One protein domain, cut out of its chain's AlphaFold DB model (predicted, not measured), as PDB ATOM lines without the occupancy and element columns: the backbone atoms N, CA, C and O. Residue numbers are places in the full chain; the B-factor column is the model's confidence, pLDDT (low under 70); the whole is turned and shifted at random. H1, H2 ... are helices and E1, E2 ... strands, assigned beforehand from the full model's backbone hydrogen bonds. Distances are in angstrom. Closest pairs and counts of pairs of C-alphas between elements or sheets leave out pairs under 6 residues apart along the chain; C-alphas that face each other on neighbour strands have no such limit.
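This is residues 258 to 309 of the 309 residues of the protein "DUF4352 domain-containing protein" of Corynebacterium doosanense CAU 212 = DSM 45436 (UniProt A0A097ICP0). What is the shape? A small, strongly twisted antiparallel sheet of five short strands, E2 E1 E5 E4 E3, has one short helix, H1, across one face. What is printed? The printed part has 52 residues, E1 to E5 then H1, mixed in class, with under half in named elements. How compact? It is compact, radius of gyration of the C-alphas 10.0 A, spanning 25 by 24 by 16 A.

How do strands pair? E1, residues 258 to 260, and E5, residues 297 to 300, are antiparallel neighbours, with N 260 and O 299 3.0 A apart; E2, residues 270 to 272, meets E1 only at a point. E3, residues 276 to 279, E4, residues 289 to 292, and E5 form a meander, successive antiparallel neighbours in hairpins, with N 291 to O 278 2.9 A and N 290 to O 298 2.8 A. Where is H1? H1, residues 301 to 307, is on the sheet, height 8.1 A, over E4, across the strands at 77 degrees to E4 on the local plane; their closest C-alphas, Thr 290 and Cys 303, are 6.2 A apart. Every O i to N i+4 pair in H1 is within hydrogen-bond range.

Where does E1 begin? C-alpha 258 is at (198.007, 187.064, 178.044). Where does H1 end? C-alpha 307 is at (212.429, 184.784, 182.523). How long are they? E1 spans 7.4 A, E2 6.1 A, E3 7.5 A, E4 10.1 A, E5 9.6 A and H1 9.9 A.

Is it cut? The printed part has no cut and no long link. Where is confidence low? Residues 263 to 267 and 309 have pLDDT under 70.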
ATOM      1  N   ILE A 258     198.164 185.604 177.955       89.56
ATOM      2  CA  ILE A 258     198.007 187.064 178.044       89.56
ATOM      3  C   ILE A 258     199.257 187.732 177.468       89.56
ATOM      4  O   ILE A 258     200.360 187.500 177.969       89.56
ATOM      5  N   GLY A 259     199.105 188.560 176.433       89.56
ATOM      6  CA  GLY A 259     200.247 189.152 175.735       89.56
ATOM      7  C   GLY A 259     199.893 190.144 174.628       89.56
ATOM      8  O   GLY A 259     198.756 190.610 174.532       89.56
ATOM      9  N   TYR A 260     200.892 190.471 173.809       86.94
ATOM     10  CA  TYR A 260     200.765 191.252 172.576       86.94
ATOM     11  C   TYR A 260     201.839 190.826 171.557       86.94
ATOM     12  O   TYR A 260     202.897 190.323 171.927       86.94
ATOM     13  N   THR A 261     201.562 191.016 170.264       83.19
ATOM     14  CA  THR A 261     202.519 190.762 169.154       83.19
ATOM     15  C   THR A 261     202.999 192.050 168.480       83.19
ATOM     16  O   THR A 261     203.809 192.013 167.564       83.19
ATOM     17  N   GLU A 262     202.503 193.200 168.941       76.88
ATOM     18  CA  GLU A 262     202.878 194.526 168.445       76.88
ATOM     19  C   GLU A 262     204.086 195.093 169.208       76.88
ATOM     20  O   GLU A 262     204.552 194.519 170.193       76.88
ATOM     21  N   ALA A 263     204.597 196.244 168.769       62.16
ATOM     22  CA  ALA A 263     205.700 196.915 169.448       62.16
ATOM     23  C   ALA A 263     205.341 197.263 170.915       62.16
ATOM     24  O   ALA A 263     204.247 197.787 171.177       62.16
ATOM     25  N   PRO A 264     206.255 197.031 171.877       59.59
ATOM     26  CA  PRO A 264     206.053 197.405 173.274       59.59
ATOM     27  C   PRO A 264     205.694 198.891 173.431       59.59
ATOM     28  O   PRO A 264     206.340 199.763 172.853       59.59
ATOM     29  N   GLY A 265     204.666 199.186 174.233       62.00
ATOM     30  CA  GLY A 265     204.216 200.557 174.531       62.00
ATOM     31  C   GLY A 265     203.043 201.073 173.686       62.00
ATOM     32  O   GLY A 265     202.517 202.139 173.999       62.00
ATOM     33  N   ILE A 266     202.596 200.320 172.673       58.25
ATOM     34  CA  ILE A 266     201.439 200.679 171.830       58.25
ATOM     35  C   ILE A 266     200.147 199.972 172.276       58.25
ATOM     36  O   ILE A 266     199.070 200.565 172.212       58.25
ATOM     37  N   ALA A 267     200.247 198.750 172.810       62.75
ATOM     38  CA  ALA A 267     199.106 197.942 173.243       62.75
ATOM     39  C   ALA A 267     199.273 197.415 174.680       62.75
ATOM     40  O   ALA A 267     200.378 197.114 175.129       62.75
ATOM     41  N   GLN A 268     198.157 197.296 175.409       76.00
ATOM     42  CA  GLN A 268     198.114 196.623 176.713       76.00
ATOM     43  C   GLN A 268     197.994 195.101 176.517       76.00
ATOM     44  O   GLN A 268     197.328 194.676 175.569       76.00
ATOM     45  N   PRO A 269     198.577 194.266 177.401       80.00
ATOM     46  CA  PRO A 269     198.443 192.814 177.305       80.00
ATOM     47  C   PRO A 269     196.974 192.383 177.360       80.00
ATOM     48  O   PRO A 269     196.245 192.740 178.287       80.00
ATOM     49  N   THR A 270     196.536 191.598 176.378       85.19
ATOM     50  CA  THR A 270     195.169 191.059 176.310       85.19
ATOM     51  C   THR A 270     195.196 189.543 176.170       85.19
ATOM     52  O   THR A 270     196.235 188.956 175.873       85.19
ATOM     53  N   ALA A 271     194.060 188.892 176.428       86.75
ATOM     54  CA  ALA A 271     193.926 187.460 176.191       86.75
ATOM     55  C   ALA A 271     194.028 187.160 174.692       86.75
ATOM     56  O   ALA A 271     193.252 187.675 173.889       86.75
ATOM     57  N   MET A 272     194.980 186.304 174.333       81.31
ATOM     58  CA  MET A 272     195.282 185.905 172.968       81.31
ATOM     59  C   MET A 272     194.935 184.434 172.763       81.31
ATOM     60  O   MET A 272     195.206 183.586 173.615       81.31
ATOM     61  N   ASN A 273     194.391 184.112 171.590       86.38
ATOM     62  CA  ASN A 273     194.222 182.730 171.150       86.38
ATOM     63  C   ASN A 273     195.496 182.237 170.445       86.38
ATOM     64  O   ASN A 273     195.492 181.979 169.243       86.38
ATOM     65  N   LYS A 274     196.607 182.196 171.182       84.56
ATOM     66  CA  LYS A 274     197.898 181.691 170.702       84.56
ATOM     67  C   LYS A 274     198.457 180.674 171.685       84.56
ATOM     68  O   LYS A 274     198.182 180.742 172.880       84.56
ATOM     69  N   THR A 275     199.265 179.751 171.177       90.81
ATOM     70  CA  THR A 275     199.955 178.738 171.978       90.81
ATOM     71  C   THR A 275     201.439 179.068 172.028       90.81
ATOM     72  O   THR A 275     202.060 179.298 170.992       90.81
ATOM     73  N   ILE A 276     201.997 179.118 173.237       90.06
ATOM     74  CA  ILE A 276     203.427 179.360 173.454       90.06
ATOM     75  C   ILE A 276     204.196 178.109 173.028       90.06
ATOM     76  O   ILE A 276     203.914 177.019 173.524       90.06
ATOM     77  N   GLN A 277     205.156 178.272 172.122       93.25
ATOM     78  CA  GLN A 277     206.133 177.243 171.772       93.25
ATOM     79  C   GLN A 277     207.310 177.279 172.750       93.25
ATOM     80  O   GLN A 277     207.674 176.250 173.314       93.25
ATOM     81  N   SER A 278     207.881 178.463 172.977       93.69
ATOM     82  CA  SER A 278     208.984 178.665 173.917       93.69
ATOM     83  C   SER A 278     209.057 180.113 174.405       93.69
ATOM     84  O   SER A 278     208.583 181.045 173.750       93.69
ATOM     85  N   CYS A 279     209.653 180.300 175.581       95.25
ATOM     86  CA  CYS A 279     210.055 181.615 176.063       95.25
ATOM     87  C   CYS A 279     211.456 181.949 175.555       95.25
ATOM     88  O   CYS A 279     212.269 181.050 175.343       95.25
ATOM     89  N   GLY A 280     211.721 183.237 175.355       91.25
ATOM     90  CA  GLY A 280     213.033 183.726 174.969       91.25
ATOM     91  C   GLY A 280     214.083 183.419 176.026       91.25
ATOM     92  O   GLY A 280     213.791 183.277 177.213       91.25
ATOM     93  N   ASP A 281     215.320 183.325 175.569       91.12
ATOM     94  CA  ASP A 281     216.476 183.196 176.444       91.12
ATOM     95  C   ASP A 281     216.767 184.541 177.146       91.12
ATOM     96  O   ASP A 281     216.950 185.540 176.446       91.12
ATOM     97  N   PRO A 282     216.823 184.611 178.492       87.06
ATOM     98  CA  PRO A 282     217.053 185.858 179.229       87.06
ATOM     99  C   PRO A 282     218.435 186.494 179.002       87.06
ATOM    100  O   PRO A 282     218.620 187.659 179.352       87.06
ATOM    101  N   THR A 283     219.401 185.764 178.440       89.25
ATOM    102  CA  THR A 283     220.751 186.275 178.135       89.25
ATOM    103  C   THR A 283     220.810 187.114 176.859       89.25
ATOM    104  O   THR A 283     221.666 187.989 176.745       89.25
ATOM    105  N   ILE A 284     219.888 186.879 175.920       89.75
ATOM    106  CA  ILE A 284     219.912 187.488 174.579       89.75
ATOM    107  C   ILE A 284     218.561 188.068 174.135       89.75
ATOM    108  O   ILE A 284     218.510 188.868 173.203       89.75
ATOM    109  N   HIS A 285     217.462 187.729 174.810       91.06
ATOM    110  CA  HIS A 285     216.131 188.261 174.537       91.06
ATOM    111  C   HIS A 285     215.629 189.118 175.696       91.06
ATOM    112  O   HIS A 285     215.897 188.860 176.868       91.06
ATOM    113  N   GLN A 286     214.817 190.125 175.369       89.12
ATOM    114  CA  GLN A 286     214.157 190.930 176.393       89.12
ATOM    115  C   GLN A 286     213.188 190.067 177.212       89.12
ATOM    116  O   GLN A 286     212.504 189.194 176.667       89.12
ATOM    117  N   THR A 287     213.100 190.325 178.518       91.06
ATOM    118  CA  THR A 287     212.206 189.610 179.438       91.06
ATOM    119  C   THR A 287     210.773 189.571 178.911       91.06
ATOM    120  O   THR A 287     210.147 190.600 178.656       91.06
ATOM    121  N   GLY A 288     210.241 188.358 178.776       90.31
ATOM    122  CA  GLY A 288     208.899 188.098 178.264       90.31
ATOM    123  C   GLY A 288     208.796 187.896 176.759       90.31
ATOM    124  O   GLY A 288     207.693 187.614 176.288       90.31
ATOM    125  N   THR A 289     209.911 187.941 176.022       92.56
ATOM    126  CA  THR A 289     209.956 187.471 174.629       92.56
ATOM    127  C   THR A 289     209.390 186.056 174.553       92.56
ATOM    128  O   THR A 289     209.736 185.185 175.348       92.56
ATOM    129  N   THR A 290     208.460 185.843 173.633       93.94
ATOM    130  CA  THR A 290     207.703 184.604 173.482       93.94
ATOM    131  C   THR A 290     207.656 184.221 172.017       93.94
ATOM    132  O   THR A 290     207.316 185.055 171.179       93.94
ATOM    133  N   PHE A 291     207.938 182.957 171.724       93.00
ATOM    134  CA  PHE A 291     207.765 182.355 170.410       93.00
ATOM    135  C   PHE A 291     206.502 181.499 170.425       93.00
ATOM    136  O   PHE A 291     206.298 180.688 171.333       93.00
ATOM    137  N   PHE A 292     205.621 181.707 169.452       93.50
ATOM    138  CA  PHE A 292     204.354 180.994 169.325       93.50
ATOM    139  C   PHE A 292     204.467 179.850 168.316       93.50
ATOM    140  O   PHE A 292     205.261 179.901 167.383       93.50
ATOM    141  N   THR A 293     203.612 178.835 168.451       90.75
ATOM    142  CA  THR A 293     203.610 177.661 167.555       90.75
ATOM    143  C   THR A 293     203.236 177.979 166.104       90.75
ATOM    144  O   THR A 293     203.392 177.130 165.235       90.75
ATOM    145  N   ASP A 294     202.701 179.173 165.839       86.56
ATOM    146  CA  ASP A 294     202.397 179.663 164.491       86.56
ATOM    147  C   ASP A 294     203.572 180.415 163.837       86.56
ATOM    148  O   ASP A 294     203.398 181.025 162.785       86.56
ATOM    149  N   GLY A 295     204.759 180.380 164.455       86.19
ATOM    150  CA  GLY A 295     205.984 181.005 163.955       86.19
ATOM    151  C   GLY A 295     206.098 182.500 164.249       86.19
ATOM    152  O   GLY A 295     207.116 183.108 163.929       86.19
ATOM    153  N   THR A 296     205.085 183.114 164.869       90.50
ATOM    154  CA  THR A 296     205.166 184.520 165.287       90.50
ATOM    155  C   THR A 296     205.876 184.668 166.632       90.50
ATOM    156  O   THR A 296     205.906 183.741 167.443       90.50
ATOM    157  N   SER A 297     206.419 185.857 166.897       90.94
ATOM    158  CA  SER A 297     206.960 186.230 168.204       90.94
ATOM    159  C   SER A 297     206.197 187.412 168.803       90.94
ATOM    160  O   SER A 297     205.475 188.136 168.117       90.94
ATOM    161  N   GLY A 298     206.307 187.580 170.115       91.31
ATOM    162  CA  GLY A 298     205.687 188.680 170.842       91.31
ATOM    163  C   GLY A 298     206.107 188.694 172.301       91.31
ATOM    164  O   GLY A 298     207.098 188.071 172.682       91.31
ATOM    165  N   TRP A 299     205.332 189.383 173.126       92.38
ATOM    166  CA  TRP A 299     205.517 189.407 174.570       92.38
ATOM    167  C   TRP A 299     204.354 188.704 175.274       92.38
ATOM    168  O   TRP A 299     203.193 188.952 174.936       92.38
ATOM    169  N   THR A 300     204.635 187.864 176.277       93.06
ATOM    170  CA  THR A 300     203.598 187.264 177.136       93.06
ATOM    171  C   THR A 300     203.929 187.360 178.617       93.06
ATOM    172  O   THR A 300     205.090 187.294 179.035       93.06
ATOM    173  N   GLN A 301     202.879 187.453 179.435       90.88
ATOM    174  CA  GLN A 301     203.011 187.492 180.888       90.88
ATOM    175  C   GLN A 301     203.616 186.193 181.437       90.88
ATOM    176  O   GLN A 301     204.434 186.247 182.353       90.88
ATOM    177  N   GLN A 302     203.268 185.041 180.853       91.62
ATOM    178  CA  GLN A 302     203.848 183.744 181.208       91.62
ATOM    179  C   GLN A 302     205.372 183.732 181.032       91.62
ATOM    180  O   GLN A 302     206.090 183.414 181.980       91.62
ATOM    181  N   CYS A 303     205.878 184.135 179.864       92.44
ATOM    182  CA  CYS A 303     207.321 184.157 179.634       92.44
ATOM    183  C   CYS A 303     208.024 185.253 180.427       92.44
ATOM    184  O   CYS A 303     209.155 185.060 180.859       92.44
ATOM    185  N   SER A 304     207.354 186.376 180.697       91.88
ATOM    186  CA  SER A 304     207.928 187.416 181.550       91.88
ATOM    187  C   SER A 304     208.125 186.924 182.982       91.88
ATOM    188  O   SER A 304     209.135 187.259 183.594       91.88
ATOM    189  N   ALA A 305     207.185 186.136 183.510       90.31
ATOM    190  CA  ALA A 305     207.303 185.546 184.838       90.31
ATOM    191  C   ALA A 305     208.375 184.446 184.886       90.31
ATOM    192  O   ALA A 305     209.095 184.349 185.871       90.31
ATOM    193  N   GLN A 306     208.504 183.647 183.821       89.38
ATOM    194  CA  GLN A 306     209.506 182.581 183.735       89.38
ATOM    195  C   GLN A 306     210.934 183.118 183.566       89.38
ATOM    196  O   GLN A 306     211.861 182.567 184.145       89.38
ATOM    197  N   MET A 307     211.115 184.180 182.776       89.19
ATOM    198  CA  MET A 307     212.429 184.784 182.523       89.19
ATOM    199  C   MET A 307     212.870 185.755 183.625       89.19
ATOM    200  O   MET A 307     214.051 186.062 183.719       89.19
ATOM    201  N   GLY A 308     211.926 186.299 184.400       74.38
ATOM    202  CA  GLY A 308     212.197 187.239 185.493       74.38
ATOM    203  C   GLY A 308     212.259 186.601 186.886       74.38
ATOM    204  O   GLY A 308     212.344 187.343 187.865       74.38
ATOM    205  N   GLY A 309     212.136 185.271 186.971       58.00
ATOM    206  CA  GLY A 309     212.237 184.484 188.205       58.00
ATOM    207  C   GLY A 309     213.657 184.050 188.541       58.00
ATOM    208  O   GLY A 309     214.521 184.079 187.640       58.00
TER     209      GLY A 309